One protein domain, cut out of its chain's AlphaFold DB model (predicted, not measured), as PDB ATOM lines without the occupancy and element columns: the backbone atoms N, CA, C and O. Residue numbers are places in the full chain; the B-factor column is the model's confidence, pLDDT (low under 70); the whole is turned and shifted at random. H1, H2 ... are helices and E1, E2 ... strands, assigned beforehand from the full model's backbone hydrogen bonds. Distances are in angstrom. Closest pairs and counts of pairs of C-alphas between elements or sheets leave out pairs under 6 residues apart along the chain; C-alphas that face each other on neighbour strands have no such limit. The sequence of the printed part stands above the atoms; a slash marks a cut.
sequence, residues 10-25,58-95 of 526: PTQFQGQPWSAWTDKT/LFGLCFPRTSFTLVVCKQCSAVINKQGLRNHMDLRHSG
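What this domain is: This is residues 10 to 25 and 58 to 95 of the 526 residues of the protein "SCA7 domain-containing protein" of Laodelphax striatellus (UniProt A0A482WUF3). A small hairpin of two short strands, E1 and E2, with the short helix H3 following it, makes one lobe at one end of a flat, loosely built model, and two short helices, H1 and H2, make a second small lobe at the other end. A long stretch without named elements, residues 58 to 69, curves through the space between the lobes and leads into the hairpin. The printed part has 54 residues, with three named helices and two named strands in the order H1, H2, E1, E2, H3; the sheet has the order E1 - E2 and is antiparallel. The class is mixed, helices and strands, with 25 residues, under half of those printed, in named elements. The whole is loose, with a radius of gyration of the C-alphas of 13.6 A, and its C-alphas span 38 by 25 by 12 A, only just flat.

How they stand to each other: E1, residues 70 to 72, and E2, residues 79 to 81, are antiparallel neighbours and form a hairpin, with 138 degrees between their directions. C-alphas 70 and 81 face each other at 4.5 A, and C-alphas 72 and 79 at 4.6 A. N 71 and O 80, at 2.8 A, and N 80 and O 71, at 2.9 A, are within hydrogen-bond range. A tight link of 3 residues joins E2 to H3, residues 85 to 92. The closest C-alphas of E1 and H3 are those of Val 71 and Leu 85, 7.4 A apart. H1, residues 10 to 13, and H2, residues 18 to 24, only just touch, with 3 pairs of C-alphas within 8 A; the closest are those of Phe 13 and Trp 21, 6.3 A apart. H3 is apart from both H1 and H2. In H2 and H3 every O i to N i+4 pair is within hydrogen-bond range, while H1 is too short for such a pair and its 1 pair of O i and N i+3 is within range.

Where its parts are: E1 begins at C-alpha 70, (23.604, 22.484, 75.631), and E2 ends at C-alpha 81, (20.776, 23.755, 78.855). H3 measures 10.4 A from C-alpha 85 to C-alpha 92, the latter at (7.448, 17.226, 79.317). H2 measures 10.1 A, and H1 begins at C-alpha 10, (22.199, 42.333, 86.246).

The domain as a whole: The two C-alphas farthest apart are those of Gln 12 and Gly 95, at 39.4 A. Residues 26 to 57 are not printed, and C-alphas 25 and 58 are 19.6 A apart across this cut, which lies in the link from H2 to E1. Of the links that are printed whole, none is long. The mean pLDDT of the printed part is 73.9; 24 residues are under 70, among them residues 10 to 15 and 58 to 68.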
ATOM      1  N   PRO A  10      22.293  43.772  85.989       57.94
ATOM      2  CA  PRO A  10      22.199  42.333  86.246       57.94
ATOM      3  C   PRO A  10      23.447  41.738  86.925       57.94
ATOM      4  O   PRO A  10      23.339  40.759  87.657       57.94
ATOM      5  N   THR A  11      24.627  42.352  86.760       63.66
ATOM      6  CA  THR A  11      25.860  41.926  87.454       63.66
ATOM      7  C   THR A  11      25.776  42.044  88.980       63.66
ATOM      8  O   THR A  11      26.452  41.294  89.674       63.66
ATOM      9  N   GLN A  12      24.906  42.906  89.519       68.25
ATOM     10  CA  GLN A  12      24.646  43.022  90.964       68.25
ATOM     11  C   GLN A  12      23.848  41.824  91.527       68.25
ATOM     12  O   GLN A  12      23.676  41.715  92.735       68.25
ATOM     13  N   PHE A  13      23.366  40.927  90.657       67.44
ATOM     14  CA  PHE A  13      22.550  39.750  90.985       67.44
ATOM     15  C   PHE A  13      23.237  38.450  90.547       67.44
ATOM     16  O   PHE A  13      22.598  37.412  90.395       67.44
ATOM     17  N   GLN A  14      24.552  38.500  90.334       65.81
ATOM     18  CA  GLN A  14      25.390  37.352  90.006       65.81
ATOM     19  C   GLN A  14      25.179  36.204  91.009       65.81
ATOM     20  O   GLN A  14      25.294  36.396  92.216       65.81
ATOM     21  N   GLY A  15      24.850  35.009  90.508       59.59
ATOM     22  CA  GLY A  15      24.555  33.839  91.349       59.59
ATOM     23  C   GLY A  15      23.202  33.866  92.077       59.59
ATOM     24  O   GLY A  15      22.851  32.879  92.713       59.59
ATOM     25  N   GLN A  16      22.412  34.938  91.961       70.31
ATOM     26  CA  GLN A  16      21.032  35.000  92.453       70.31
ATOM     27  C   GLN A  16      20.040  34.562  91.355       70.31
ATOM     28  O   GLN A  16      20.356  34.644  90.159       70.31
ATOM     29  N   PRO A  17      18.827  34.103  91.721       72.00
ATOM     30  CA  PRO A  17      17.759  33.858  90.758       72.00
ATOM     31  C   PRO A  17      17.235  35.177  90.166       72.00
ATOM     32  O   PRO A  17      17.171  36.207  90.840       72.00
ATOM     33  N   TRP A  18      16.778  35.136  88.912       65.06
ATOM     34  CA  TRP A  18      16.236  36.295  88.181       65.06
ATOM     35  C   TRP A  18      15.027  36.980  88.860       65.06
ATOM     36  O   TRP A  18      14.727  38.145  88.576       65.06
ATOM     37  N   SER A  19      14.355  36.295  89.792       72.12
ATOM     38  CA  SER A  19      13.338  36.877  90.678       72.12
ATOM     39  C   SER A  19      13.889  38.027  91.531       72.12
ATOM     40  O   SER A  19      13.263  39.079  91.602       72.12
ATOM     41  N   ALA A  20      15.091  37.892  92.099       69.62
ATOM     42  CA  ALA A  20      15.692  38.922  92.950       69.62
ATOM     43  C   ALA A  20      15.967  40.232  92.185       69.62
ATOM     44  O   ALA A  20      15.746  41.325  92.710       69.62
ATOM     45  N   TRP A  21      16.384  40.132  90.917       69.50
ATOM     46  CA  TRP A  21      16.567  41.295  90.040       69.50
ATOM     47  C   TRP A  21      15.231  41.936  89.640       69.50
ATOM     48  O   TRP A  21      15.112  43.163  89.649       69.50
ATOM     49  N   THR A  22      14.199  41.136  89.345       69.94
ATOM     50  CA  THR A  22      12.857  41.667  89.026       69.94
ATOM     51  C   THR A  22      12.168  42.312  90.230       69.94
ATOM     52  O   THR A  22      11.489  43.324  90.064       69.94
ATOM     53  N   ASP A  23      12.401  41.813  91.444       74.94
ATOM     54  CA  ASP A  23      11.865  42.423  92.664       74.94
ATOM     55  C   ASP A  23      12.631  43.691  93.078       74.94
ATOM     56  O   ASP A  23      12.007  44.649  93.534       74.94
ATOM     57  N   LYS A  24      13.948  43.787  92.821       66.06
ATOM     58  CA  LYS A  24      14.689  45.053  93.003       66.06
ATOM     59  C   LYS A  24      14.368  46.104  91.929       66.06
ATOM     60  O   LYS A  24      14.387  47.291  92.232       66.06
ATOM     61  N   THR A  25      14.057  45.692  90.695       64.69
ATOM     62  CA  THR A  25      13.660  46.602  89.593       64.69
ATOM     63  C   THR A  25      12.182  47.019  89.617       64.69
ATOM     64  O   THR A  25      11.765  47.826  88.787       64.69
ATOM     65  N   LEU A  58      12.869  28.610  85.911       65.69
ATOM     66  CA  LEU A  58      13.259  27.553  84.967       65.69
ATOM     67  C   LEU A  58      14.560  27.879  84.203       65.69
ATOM     68  O   LEU A  58      15.146  26.992  83.585       65.69
ATOM     69  N   PHE A  59      15.015  29.138  84.232       61.44
ATOM     70  CA  PHE A  59      16.109  29.656  83.393       61.44
ATOM     71  C   PHE A  59      17.435  29.877  84.148       61.44
ATOM     72  O   PHE A  59      18.371  30.465  83.604       61.44
ATOM     73  N   GLY A  60      17.546  29.349  85.371       67.25
ATOM     74  CA  GLY A  60      18.791  29.309  86.144       67.25
ATOM     75  C   GLY A  60      19.153  30.617  86.858       67.25
ATOM     76  O   GLY A  60      18.318  31.493  87.071       67.25
ATOM     77  N   LEU A  61      20.418  30.720  87.269       61.62
ATOM     78  CA  LEU A  61      20.972  31.872  87.993       61.62
ATOM     79  C   LEU A  61      21.563  32.904  87.018       61.62
ATOM     80  O   LEU A  61      21.898  32.574  85.879       61.62
ATOM     81  N   CYS A  62      21.740  34.154  87.451       49.59
ATOM     82  CA  CYS A  62      22.424  35.153  86.625       49.59
ATOM     83  C   CYS A  62      23.934  34.837  86.515       49.59
ATOM     84  O   CYS A  62      24.667  34.890  87.508       49.59
ATOM     85  N   PHE A  63      24.389  34.479  85.307       54.34
ATOM     86  CA  PHE A  63      25.692  33.845  85.060       54.34
ATOM     87  C   PHE A  63      26.897  34.810  84.987       54.34
ATOM     88  O   PHE A  63      26.948  35.660  84.092       54.34
ATOM     89  N   PRO A  64      27.960  34.589  85.785       48.28
ATOM     90  CA  PRO A  64      29.282  35.153  85.527       48.28
ATOM     91  C   PRO A  64      30.067  34.302  84.517       48.28
ATOM     92  O   PRO A  64      30.807  33.403  84.897       48.28
ATOM     93  N   ARG A  65      29.913  34.589  83.215       54.53
ATOM     94  CA  ARG A  65      30.765  34.076  82.110       54.53
ATOM     95  C   ARG A  65      31.146  32.573  82.164       54.53
ATOM     96  O   ARG A  65      32.229  32.188  81.734       54.53
ATOM     97  N   THR A  66      30.234  31.703  82.590       51.19
ATOM     98  CA  THR A  66      30.381  30.247  82.436       51.19
ATOM     99  C   THR A  66      30.085  29.818  80.998       51.19
ATOM    100  O   THR A  66      29.159  30.336  80.370       51.19
ATOM    101  N   SER A  67      30.820  28.835  80.475       54.56
ATOM    102  CA  SER A  67      30.500  28.188  79.199       54.56
ATOM    103  C   SER A  67      29.142  27.478  79.281       54.56
ATOM    104  O   SER A  67      28.890  26.682  80.183       54.56
ATOM    105  N   PHE A  68      28.239  27.772  78.341       64.38
ATOM    106  CA  PHE A  68      26.905  27.171  78.320       64.38
ATOM    107  C   PHE A  68      26.934  25.834  77.564       64.38
ATOM    108  O   PHE A  68      27.034  25.792  76.339       64.38
ATOM    109  N   THR A  69      26.848  24.719  78.289       73.88
ATOM    110  CA  THR A  69      26.690  23.394  77.673       73.88
ATOM    111  C   THR A  69      25.219  23.142  77.363       73.88
ATOM    112  O   THR A  69      24.388  23.067  78.271       73.88
ATOM    113  N   LEU A  70      24.901  22.984  76.079       88.56
ATOM    114  CA  LEU A  70      23.604  22.484  75.631       88.56
ATOM    115  C   LEU A  70      23.654  20.959  75.485       88.56
ATOM    116  O   LEU A  70      24.688  20.395  75.129       88.56
ATOM    117  N   VAL A  71      22.532  20.307  75.764       90.69
ATOM    118  CA  VAL A  71      22.311  18.862  75.667       90.69
ATOM    119  C   VAL A  71      21.020  18.605  74.894       90.69
ATOM    120  O   VAL A  71      20.112  19.438  74.894       90.69
ATOM    121  N   VAL A  72      20.940  17.461  74.219       93.38
ATOM    122  CA  VAL A  72      19.764  17.064  73.435       93.38
ATOM    123  C   VAL A  72      18.918  16.102  74.263       93.38
ATOM    124  O   VAL A  72      19.413  15.087  74.746       93.38
ATOM    125  N   CYS A  73      17.635  16.411  74.432       91.19
ATOM    126  CA  CYS A  73      16.669  15.511  75.053       91.19
ATOM    127  C   CYS A  73      16.461  14.252  74.190       91.19
ATOM    128  O   CYS A  73      16.029  14.363  73.044       91.19
ATOM    129  N   LYS A  74      16.693  13.050  74.745       88.44
ATOM    130  CA  LYS A  74      16.500  11.770  74.027       88.44
ATOM    131  C   LYS A  74      15.045  11.539  73.584       88.44
ATOM    132  O   LYS A  74      14.827  10.931  72.547       88.44
ATOM    133  N   GLN A  75      14.066  12.039  74.344       87.88
ATOM    134  CA  GLN A  75      12.643  11.726  74.148       87.88
ATOM    135  C   GLN A  75      11.916  12.636  73.137       87.88
ATOM    136  O   GLN A  75      10.941  12.212  72.530       87.88
ATOM    137  N   CYS A  76      12.373  13.876  72.914       89.88
ATOM    138  CA  CYS A  76      11.763  14.783  71.922       89.88
ATOM    139  C   CYS A  76      12.763  15.682  71.176       89.88
ATOM    140  O   CYS A  76      12.401  16.788  70.777       89.88
ATOM    141  N   SER A  77      14.032  15.261  71.091       87.56
ATOM    142  CA  SER A  77      15.161  15.947  70.422       87.56
ATOM    143  C   SER A  77      15.385  17.432  70.773       87.56
ATOM    144  O   SER A  77      16.192  18.117  70.142       87.56
ATOM    145  N   ALA A  78      14.733  17.942  71.822       82.81
ATOM    146  CA  ALA A  78      14.819  19.335  72.238       82.81
ATOM    147  C   ALA A  78      16.225  19.685  72.748       82.81
ATOM    148  O   ALA A  78      16.737  19.056  73.677       82.81
ATOM    149  N   VAL A  79      16.833  20.719  72.162       89.69
ATOM    150  CA  VAL A  79      18.136  21.253  72.582       89.69
ATOM    151  C   VAL A  79      17.933  22.212  73.755       89.69
ATOM    152  O   VAL A  79      17.277  23.244  73.616       89.69
ATOM    153  N   ILE A  80      18.495  21.875  74.914       90.12
ATOM    154  CA  ILE A  80      18.261  22.560  76.193       90.12
ATOM    155  C   ILE A  80      19.559  22.693  76.999       90.12
ATOM    156  O   ILE A  80      20.534  21.996  76.746       90.12
ATOM    157  N   ASN A  81      19.610  23.608  77.970       87.94
ATOM    158  CA  ASN A  81      20.776  23.755  78.855       87.94
ATOM    159  C   ASN A  81      20.960  22.485  79.712       87.94
ATOM    160  O   ASN A  81      19.976  21.971  80.246       87.94
ATOM    161  N   LYS A  82      22.203  22.013  79.901       83.06
ATOM    162  CA  LYS A  82      22.546  20.886  80.794       83.06
ATOM    163  C   LYS A  82      21.911  21.015  82.187       83.06
ATOM    164  O   LYS A  82      21.458  20.018  82.736       83.06
ATOM    165  N   GLN A  83      21.824  22.231  82.734       80.25
ATOM    166  CA  GLN A  83      21.177  22.496  84.028       80.25
ATOM    167  C   GLN A  83      19.641  22.353  83.994       80.25
ATOM    168  O   GLN A  83      19.036  22.038  85.013       80.25
ATOM    169  N   GLY A  84      19.009  22.559  82.834       84.31
ATOM    170  CA  GLY A  84      17.554  22.476  82.650       84.31
ATOM    171  C   GLY A  84      17.033  21.105  82.206       84.31
ATOM    172  O   GLY A  84      15.823  20.900  82.211       84.31
ATOM    173  N   LEU A  85      17.910  20.158  81.835       85.94
ATOM    174  CA  LEU A  85      17.515  18.843  81.304       85.94
ATOM    175  C   LEU A  85      16.608  18.051  82.254       85.94
ATOM    176  O   LEU A  85      15.618  17.489  81.797       85.94
ATOM    177  N   ARG A  86      16.911  18.031  83.559       84.25
ATOM    178  CA  ARG A  86      16.110  17.298  84.553       84.25
ATOM    179  C   ARG A  86      14.677  17.841  84.606       84.25
ATOM    180  O   ARG A  86      13.750  17.143  84.228       84.25
ATOM    181  N   ASN A  87      14.530  19.141  84.854       84.44
ATOM    182  CA  ASN A  87      13.233  19.826  84.873       84.44
ATOM    183  C   ASN A  87      12.479  19.752  83.519       84.44
ATOM    184  O   ASN A  87      11.258  19.815  83.473       84.44
ATOM    185  N   HIS A  88      13.180  19.585  82.392       88.94
ATOM    186  CA  HIS A  88      12.541  19.290  81.106       88.94
ATOM    187  C   HIS A  88      11.978  17.860  81.034       88.94
ATOM    188  O   HIS A  88      10.879  17.690  80.511       88.94
ATOM    189  N   MET A  89      12.684  16.844  81.551       85.31
ATOM    190  CA  MET A  89      12.120  15.494  81.732       85.31
ATOM    191  C   MET A  89      10.865  15.576  82.615       85.31
ATOM    192  O   MET A  89       9.780  15.195  82.173       85.31
ATOM    193  N   ASP A  90      11.001  16.206  83.783       85.06
ATOM    194  CA  ASP A  90       9.993  16.281  84.851       85.06
ATOM    195  C   ASP A  90       8.758  17.154  84.521       85.06
ATOM    196  O   ASP A  90       7.826  17.223  85.320       85.06
ATOM    197  N   LEU A  91       8.742  17.842  83.368       83.56
ATOM    198  CA  LEU A  91       7.625  18.690  82.912       83.56
ATOM    199  C   LEU A  91       7.118  18.378  81.494       83.56
ATOM    200  O   LEU A  91       6.097  18.930  81.080       83.56
ATOM    201  N   ARG A  92       7.835  17.568  80.705       79.69
ATOM    202  CA  ARG A  92       7.448  17.226  79.317       79.69
ATOM    203  C   ARG A  92       7.354  15.733  79.037       79.69
ATOM    204  O   ARG A  92       6.722  15.376  78.050       79.69
ATOM    205  N   HIS A  93       7.947  14.901  79.889       84.31
ATOM    206  CA  HIS A  93       8.053  13.449  79.698       84.31
ATOM    207  C   HIS A  93       7.552  12.651  80.905       84.31
ATOM    208  O   HIS A  93       7.394  11.440  80.824       84.31
ATOM    209  N   SER A  94       7.218  13.339  81.998       72.31
ATOM    210  CA  SER A  94       6.503  12.835  83.171       72.31
ATOM    211  C   SER A  94       5.015  12.549  82.882       72.31
ATOM    212  O   SER A  94       4.124  13.040  83.579       72.31
ATOM    213  N   GLY A  95       4.738  11.782  81.824       59.03
ATOM    214  CA  GLY A  95       3.472  11.065  81.673       59.03
ATOM    215  C   GLY A  95       3.407   9.906  82.679       59.03
ATOM    216  O   GLY A  95       4.453   9.460  83.155       59.03
TER     217      GLY A  95